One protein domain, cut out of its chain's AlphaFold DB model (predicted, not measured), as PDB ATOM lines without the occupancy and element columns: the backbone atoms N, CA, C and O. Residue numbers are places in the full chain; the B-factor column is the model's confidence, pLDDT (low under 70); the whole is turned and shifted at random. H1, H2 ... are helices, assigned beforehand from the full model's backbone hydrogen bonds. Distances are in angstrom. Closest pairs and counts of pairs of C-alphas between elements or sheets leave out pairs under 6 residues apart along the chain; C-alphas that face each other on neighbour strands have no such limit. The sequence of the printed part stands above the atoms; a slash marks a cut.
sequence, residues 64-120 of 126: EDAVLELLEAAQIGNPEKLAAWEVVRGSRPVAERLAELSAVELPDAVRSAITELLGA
ATOM      1  N   GLU A  64      -8.583 -20.325  34.036       83.75
ATOM      2  CA  GLU A  64      -9.454 -20.279  32.874       83.75
ATOM      3  C   GLU A  64     -10.916 -20.514  33.274       83.75
ATOM      4  O   GLU A  64     -11.769 -19.721  32.882       83.75
ATOM      5  N   ASP A  65     -11.201 -21.511  34.116       82.62
ATOM      6  CA  ASP A  65     -12.564 -21.768  34.608       82.62
ATOM      7  C   ASP A  65     -13.096 -20.587  35.433       82.62
ATOM      8  O   ASP A  65     -14.214 -20.131  35.213       82.62
ATOM      9  N   ALA A  66     -12.275 -20.023  36.326       86.12
ATOM     10  CA  ALA A  66     -12.667 -18.870  37.140       86.12
ATOM     11  C   ALA A  66     -12.961 -17.621  36.288       86.12
ATOM     12  O   ALA A  66     -13.884 -16.860  36.578       86.12
ATOM     13  N   VAL A  67     -12.192 -17.405  35.215       91.12
ATOM     14  CA  VAL A  67     -12.476 -16.336  34.250       91.12
ATOM     15  C   VAL A  67     -13.762 -16.623  33.481       91.12
ATOM     16  O   VAL A  67     -14.536 -15.696  33.247       91.12
ATOM     17  N   LEU A  68     -14.001 -17.873  33.083       90.88
ATOM     18  CA  LEU A  68     -15.213 -18.246  32.363       90.88
ATOM     19  C   LEU A  68     -16.459 -17.975  33.218       90.88
ATOM     20  O   LEU A  68     -17.354 -17.269  32.761       90.88
ATOM     21  N   GLU A  69     -16.468 -18.418  34.478       90.75
ATOM     22  CA  GLU A  69     -17.549 -18.144  35.439       90.75
ATOM     23  C   GLU A  69     -17.780 -16.634  35.633       90.75
ATOM     24  O   GLU A  69     -18.918 -16.152  35.621       90.75
ATOM     25  N   LEU A  70     -16.697 -15.856  35.760       93.81
ATOM     26  CA  LEU A  70     -16.763 -14.399  35.873       93.81
ATOM     27  C   LEU A  70     -17.408 -13.758  34.633       93.81
ATOM     28  O   LEU A  70     -18.276 -12.892  34.763       93.81
ATOM     29  N   LEU A  71     -16.986 -14.163  33.432       94.62
ATOM     30  CA  LEU A  71     -17.523 -13.645  32.173       94.62
ATOM     31  C   LEU A  71     -18.980 -14.065  31.964       94.62
ATOM     32  O   LEU A  71     -19.774 -13.271  31.462       94.62
ATOM     33  N   GLU A  72     -19.364 -15.275  32.364       92.81
ATOM     34  CA  GLU A  72     -20.751 -15.742  32.323       92.81
ATOM     35  C   GLU A  72     -21.654 -14.883  33.216       92.81
ATOM     36  O   GLU A  72     -22.685 -14.392  32.744       92.81
ATOM     37  N   ALA A  73     -21.227 -14.610  34.453       93.69
ATOM     38  CA  ALA A  73     -21.964 -13.779  35.401       93.69
ATOM     39  C   ALA A  73     -22.029 -12.295  34.992       93.69
ATOM     40  O   ALA A  73     -23.022 -11.609  35.270       93.69
ATOM     41  N   ALA A  74     -20.995 -11.785  34.315       94.38
ATOM     42  CA  ALA A  74     -20.918 -10.392  33.896       94.38
ATOM     43  C   ALA A  74     -22.064 -10.016  32.939       94.38
ATOM     44  O   ALA A  74     -22.283 -10.646  31.903       94.38
ATOM     45  N   GLN A  75     -22.778  -8.936  33.253       95.00
ATOM     46  CA  GLN A  75     -23.852  -8.394  32.411       95.00
ATOM     47  C   GLN A  75     -23.277  -7.447  31.345       95.00
ATOM     48  O   GLN A  75     -23.540  -6.248  31.350       95.00
ATOM     49  N   ILE A  76     -22.435  -7.994  30.465       95.31
ATOM     50  CA  ILE A  76     -21.773  -7.280  29.361       95.31
ATOM     51  C   ILE A  76     -22.087  -7.949  28.020       95.31
ATOM     52  O   ILE A  76     -22.613  -9.065  27.989       95.31
ATOM     53  N   GLY A  77     -21.766  -7.276  26.914       95.12
ATOM     54  CA  GLY A  77     -21.998  -7.814  25.579       95.12
ATOM     55  C   GLY A  77     -21.176  -9.077  25.293       95.12
ATOM     56  O   GLY A  77     -20.068  -9.282  25.793       95.12
ATOM     57  N   ASN A  78     -21.756  -9.973  24.493       94.44
ATOM     58  CA  ASN A  78     -21.103 -11.220  24.090       94.44
ATOM     59  C   ASN A  78     -19.804 -11.009  23.285       94.44
ATOM     60  O   ASN A  78     -18.882 -11.799  23.491       94.44
ATOM     61  N   PRO A  79     -19.683  -9.994  22.400       96.88
ATOM     62  CA  PRO A  79     -18.418  -9.704  21.727       96.88
ATOM     63  C   PRO A  79     -17.280  -9.403  22.708       96.88
ATOM     64  O   PRO A  79     -16.182  -9.929  22.553       96.88
ATOM     65  N   GLU A  80     -17.551  -8.630  23.760       96.25
ATOM     66  CA  GLU A  80     -16.570  -8.268  24.783       96.25
ATOM     67  C   GLU A  80     -16.191  -9.484  25.640       96.25
ATOM     68  O   GLU A  80     -15.009  -9.684  25.927       96.25
ATOM     69  N   LYS A  81     -17.163 -10.347  25.989       96.62
ATOM     70  CA  LYS A  81     -16.886 -11.635  26.659       96.62
ATOM     71  C   LYS A  81     -15.973 -12.518  25.816       96.62
ATOM     72  O   LYS A  81     -15.007 -13.065  26.339       96.62
ATOM     73  N   LEU A  82     -16.268 -12.655  24.522       96.44
ATOM     74  CA  LEU A  82     -15.479 -13.485  23.614       96.44
ATOM     75  C   LEU A  82     -14.057 -12.935  23.456       96.44
ATOM     76  O   LEU A  82     -13.104 -13.696  23.602       96.44
ATOM     77  N   ALA A  83     -13.909 -11.627  23.243       97.00
ATOM     78  CA  ALA A  83     -12.604 -10.983  23.129       97.00
ATOM     79  C   ALA A  83     -11.763 -11.166  24.405       97.00
ATOM     80  O   ALA A  83     -10.596 -11.551  24.338       97.00
ATOM     81  N   ALA A  84     -12.361 -10.960  25.584       96.50
ATOM     82  CA  ALA A  84     -11.689 -11.200  26.860       96.50
ATOM     83  C   ALA A  84     -11.291 -12.675  27.037       96.50
ATOM     84  O   ALA A  84     -10.175 -12.973  27.472       96.50
ATOM     85  N   TRP A  85     -12.177 -13.603  26.663       96.31
ATOM     86  CA  TRP A  85     -11.908 -15.035  26.728       96.31
ATOM     87  C   TRP A  85     -10.742 -15.448  25.829       96.31
ATOM     88  O   TRP A  85      -9.863 -16.184  26.276       96.31
ATOM     89  N   GLU A  86     -10.690 -14.947  24.593       96.12
ATOM     90  CA  GLU A  86      -9.610 -15.209  23.633       96.12
ATOM     91  C   GLU A  86      -8.244 -14.722  24.130       96.12
ATOM     92  O   GLU A  86      -7.241 -15.426  23.976       96.12
ATOM     93  N   VAL A  87      -8.204 -13.561  24.793       95.38
ATOM     94  CA  VAL A  87      -6.990 -13.056  25.445       95.38
ATOM     95  C   VAL A  87      -6.532 -14.009  26.551       95.38
ATOM     96  O   VAL A  87      -5.362 -14.405  26.576       95.38
ATOM     97  N   VAL A  88      -7.440 -14.421  27.441       91.88
ATOM     98  CA  VAL A  88      -7.108 -15.241  28.619       91.88
ATOM     99  C   VAL A  88      -6.644 -16.645  28.238       91.88
ATOM    100  O   VAL A  88      -5.594 -17.077  28.721       91.88
ATOM    101  N   ARG A  89      -7.371 -17.330  27.342       91.50
ATOM    102  CA  ARG A  89      -7.045 -18.698  26.886       91.50
ATOM    103  C   ARG A  89      -5.800 -18.775  25.998       91.50
ATOM    104  O   ARG A  89      -5.364 -19.868  25.642       91.50
ATOM    105  N   GLY A  90      -5.279 -17.629  25.555       88.31
ATOM    106  CA  GLY A  90      -4.080 -17.561  24.731       88.31
ATOM    107  C   GLY A  90      -2.841 -18.045  25.487       88.31
ATOM    108  O   GLY A  90      -2.700 -17.840  26.690       88.31
ATOM    109  N   SER A  91      -1.888 -18.638  24.771       87.69
ATOM    110  CA  SER A  91      -0.637 -19.160  25.345       87.69
ATOM    111  C   SER A  91       0.476 -18.110  25.488       87.69
ATOM    112  O   SER A  91       1.635 -18.464  25.692       87.69
ATOM    113  N   ARG A  92       0.148 -16.821  25.335       92.19
ATOM    114  CA  ARG A  92       1.102 -15.704  25.433       92.19
ATOM    115  C   ARG A  92       1.541 -15.467  26.886       92.19
ATOM    116  O   ARG A  92       0.781 -15.782  27.813       92.19
ATOM    117  N   PRO A  93       2.732 -14.883  27.120       93.12
ATOM    118  CA  PRO A  93       3.155 -14.446  28.449       93.12
ATOM    119  C   PRO A  93       2.076 -13.623  29.165       93.12
ATOM    120  O   PRO A  93       1.325 -12.880  28.535       93.12
ATOM    121  N   VAL A  94       1.988 -13.740  30.497       91.31
ATOM    122  CA  VAL A  94       0.965 -13.035  31.300       91.31
ATOM    123  C   VAL A  94       0.993 -11.527  31.045       91.31
ATOM    124  O   VAL A  94      -0.059 -10.928  30.861       91.31
ATOM    125  N   ALA A  95       2.182 -10.925  30.957       92.31
ATOM    126  CA  ALA A  95       2.331  -9.498  30.681       92.31
ATOM    127  C   ALA A  95       1.720  -9.085  29.329       92.31
ATOM    128  O   ALA A  95       1.045  -8.062  29.251       92.31
ATOM    129  N   GLU A  96       1.899  -9.897  28.284       94.94
ATOM    130  CA  GLU A  96       1.301  -9.648  26.966       94.94
ATOM    131  C   GLU A  96      -0.220  -9.793  27.010       94.94
ATOM    132  O   GLU A  96      -0.936  -8.939  26.497       94.94
ATOM    133  N   ARG A  97      -0.736 -10.815  27.705       94.69
ATOM    134  CA  ARG A  97      -2.186 -10.983  27.893       94.69
ATOM    135  C   ARG A  97      -2.813  -9.819  28.654       94.69
ATOM    136  O   ARG A  97      -3.887  -9.364  28.282       94.69
ATOM    137  N   LEU A  98      -2.149  -9.304  29.687       94.75
ATOM    138  CA  LEU A  98      -2.612  -8.122  30.419       94.75
ATOM    139  C   LEU A  98      -2.607  -6.867  29.538       94.75
ATOM    140  O   LEU A  98      -3.553  -6.079  29.589       94.75
ATOM    141  N   ALA A  99      -1.581  -6.700  28.699       95.25
ATOM    142  CA  ALA A  99      -1.529  -5.608  27.734       95.25
ATOM    143  C   ALA A  99      -2.673  -5.706  26.712       95.25
ATOM    144  O   ALA A  99      -3.344  -4.712  26.449       95.25
ATOM    145  N   GLU A 100      -2.970  -6.891  26.188       95.88
ATOM    146  CA  GLU A 100      -4.092  -7.087  25.261       95.88
ATOM    147  C   GLU A 100      -5.456  -6.907  25.925       95.88
ATOM    148  O   GLU A 100      -6.348  -6.289  25.345       95.88
ATOM    149  N   LEU A 101      -5.616  -7.367  27.168       95.88
ATOM    150  CA  LEU A 101      -6.839  -7.162  27.943       95.88
ATOM    151  C   LEU A 101      -7.145  -5.668  28.120       95.88
ATOM    152  O   LEU A 101      -8.311  -5.284  28.198       95.88
ATOM    153  N   SER A 102      -6.116  -4.811  28.155       94.44
ATOM    154  CA  SER A 102      -6.289  -3.354  28.214       94.44
ATOM    155  C   SER A 102      -7.025  -2.785  26.990       94.44
ATOM    156  O   SER A 102      -7.740  -1.794  27.124       94.44
ATOM    157  N   ALA A 103      -6.938  -3.451  25.835       95.31
ATOM    158  CA  ALA A 103      -7.598  -3.040  24.598       95.31
ATOM    159  C   ALA A 103      -9.058  -3.517  24.485       95.31
ATOM    160  O   ALA A 103      -9.783  -3.043  23.615       95.31
ATOM    161  N   VAL A 104      -9.507  -4.434  25.348       96.25
ATOM    162  CA  VAL A 104     -10.909  -4.873  25.380       96.25
ATOM    163  C   VAL A 104     -11.740  -3.853  26.161       96.25
ATOM    164  O   VAL A 104     -11.352  -3.420  27.251       96.25
ATOM    165  N   GLU A 105     -12.903  -3.472  25.633       95.25
ATOM    166  CA  GLU A 105     -13.841  -2.538  26.273       95.25
ATOM    167  C   GLU A 105     -14.633  -3.217  27.406       95.25
ATOM    168  O   GLU A 105     -15.840  -3.430  27.338       95.25
ATOM    169  N   LEU A 106     -13.928  -3.598  28.472       96.38
ATOM    170  CA  LEU A 106     -14.518  -4.190  29.671       96.38
ATOM    171  C   LEU A 106     -14.826  -3.128  30.731       96.38
ATOM    172  O   LEU A 106     -14.012  -2.212  30.913       96.38
ATOM    173  N   PRO A 107     -15.906  -3.304  31.518       96.88
ATOM    174  CA  PRO A 107     -16.080  -2.575  32.767       96.88
ATOM    175  C   PRO A 107     -14.878  -2.782  33.689       96.88
ATOM    176  O   PRO A 107     -14.366  -3.899  33.808       96.88
ATOM    177  N   ASP A 108     -14.473  -1.729  34.396       95.44
ATOM    178  CA  ASP A 108     -13.265  -1.738  35.231       95.44
ATOM    179  C   ASP A 108     -13.259  -2.857  36.274       95.44
ATOM    180  O   ASP A 108     -12.220  -3.470  36.517       95.44
ATOM    181  N   ALA A 109     -14.424  -3.180  36.843       95.50
ATOM    182  CA  ALA A 109     -14.574  -4.273  37.798       95.50
ATOM    183  C   ALA A 109     -14.246  -5.641  37.171       95.50
ATOM    184  O   ALA A 109     -13.521  -6.436  37.764       95.50
ATOM    185  N   VAL A 110     -14.725  -5.895  35.947       95.94
ATOM    186  CA  VAL A 110     -14.464  -7.148  35.220       95.94
ATOM    187  C   VAL A 110     -12.996  -7.220  34.809       95.94
ATOM    188  O   VAL A 110     -12.341  -8.236  35.030       95.94
ATOM    189  N   ARG A 111     -12.442  -6.123  34.276       96.62
ATOM    190  CA  ARG A 111     -11.025  -6.036  33.894       96.62
ATOM    191  C   ARG A 111     -10.097  -6.278  35.085       96.62
ATOM    192  O   ARG A 111      -9.128  -7.025  34.958       96.62
ATOM    193  N   SER A 112     -10.402  -5.669  36.228       95.12
ATOM    194  CA  SER A 112      -9.628  -5.819  37.465       95.12
ATOM    195  C   SER A 112      -9.660  -7.259  37.966       95.12
ATOM    196  O   SER A 112      -8.606  -7.820  38.244       95.12
ATOM    197  N   ALA A 113     -10.835  -7.893  37.987       94.75
ATOM    198  CA  ALA A 113     -10.970  -9.282  38.410       94.75
ATOM    199  C   ALA A 113     -10.212 -10.257  37.486       94.75
ATOM    200  O   ALA A 113      -9.493 -11.131  37.965       94.75
ATOM    201  N   ILE A 114     -10.281 -10.080  36.160       94.50
ATOM    202  CA  ILE A 114      -9.493 -10.898  35.219       94.50
ATOM    203  C   ILE A 114      -7.989 -10.651  35.406       94.50
ATOM    204  O   ILE A 114      -7.196 -11.591  35.352       94.50
ATOM    205  N   THR A 115      -7.585  -9.401  35.649       94.38
ATOM    206  CA  THR A 115      -6.184  -9.040  35.912       94.38
ATOM    207  C   THR A 115      -5.659  -9.722  37.171       94.38
ATOM    208  O   THR A 115      -4.557 -10.263  37.153       94.38
ATOM    209  N   GLU A 116      -6.455  -9.747  38.239       92.75
ATOM    210  CA  GLU A 116      -6.132 -10.457  39.476       92.75
ATOM    211  C   GLU A 116      -5.989 -11.962  39.231       92.75
ATOM    212  O   GLU A 116      -4.976 -12.552  39.602       92.75
ATOM    213  N   LEU A 117      -6.939 -12.574  38.516       90.75
ATOM    214  CA  LEU A 117      -6.881 -13.995  38.170       90.75
ATOM    215  C   LEU A 117      -5.637 -14.331  37.329       90.75
ATOM    216  O   LEU A 117      -4.969 -15.327  37.601       90.75
ATOM    217  N   LEU A 118      -5.279 -13.496  36.344       88.38
ATOM    218  CA  LEU A 118      -4.059 -13.636  35.531       88.38
ATOM    219  C   LEU A 118      -2.770 -13.415  36.332       88.38
ATOM    220  O   LEU A 118      -1.783 -14.114  36.092       88.38
ATOM    221  N   GLY A 119      -2.778 -12.461  37.262       83.69
ATOM    222  CA  GLY A 119      -1.640 -12.080  38.098       83.69
ATOM    223  C   GLY A 119      -1.417 -12.977  39.316       83.69
ATOM    224  O   GLY A 119      -0.327 -12.951  39.886       83.69
ATOM    225  N   ALA A 120      -2.405 -13.791  39.702       79.12
ATOM    226  CA  ALA A 120      -2.265 -14.793  40.747       79.12
ATOM    227  C   ALA A 120      -1.222 -15.841  40.319       79.12
ATOM    228  O   ALA A 120      -1.508 -16.786  39.575       79.12
TER     229      ALA A 120
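AT A GLANCE: This is residues 64 to 120 of the 126 residues of an uncharacterized protein of Pseudonocardia hierapolitana (UniProt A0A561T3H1). Four helices of similar length lie side by side in a small bundle, each folding back along the one before it, and H4 returns to H1 to close a ring of four. The ring is squeezed: H2 and H4 come near each other across it, while H1 and H3 stay apart at its far corners. The printed part has 57 residues with four named helices, H1, H2, H3 and H4 along the chain, and no named strand; its class is all helix. It is compact, with a radius of gyration of the C-alphas of 10.0 A, and spans 28 by 20 by 18 A.

IN THESE COORDINATES: Find C-alpha 64 at (-9.454, -20.279, 32.874); from there H1 runs through residues 64 to 73, 14.3 A long. H2, residues 78 to 89, covers 16.2 A from its start at (-21.103, -11.220, 24.090). H3 holds residues 94 to 102, 12.5 A. H4 takes residues 108 to 119, 15.8 A, and ends at C-alpha 119, (-1.640, -12.080, 38.098).

HOW THE PARTS SIT: Look first at Leu 71 and Lys 81, the closest C-alphas of the hairpin H1 and H2, 5.9 A apart; these helices touch at a shallow tilt of 13 degrees, opposite ways. In the next hairpin H2 touches H3 with residues 84 to 88 alone, the C-alphas of Val 87 and Arg 97 being closest at 5.8 A. H3 and H4, a third hairpin, touch, closest at C-alphas 94 and 118, 6.6 A. H4 touches H1, closest at C-alphas 114 and 67, 6.3 A, at a shallow tilt of 11 degrees, opposite ways. H2 and H4 are close but not clearly touching, with the C-alphas of Val 88 and Leu 118 closest at 7.7 A, and run the same way. H1 and H3 are apart. In H1, H2, H3 and H4 every O i to N i+4 pair is within hydrogen-bond range.

THE WHOLE: The C-alphas of Gln 75 and Pro 93, the two farthest apart, are 28.0 A from each other. The printed part has no cut, and its three links are tight. No printed residue is under 70 in pLDDT; the mean of the printed part is 93.2.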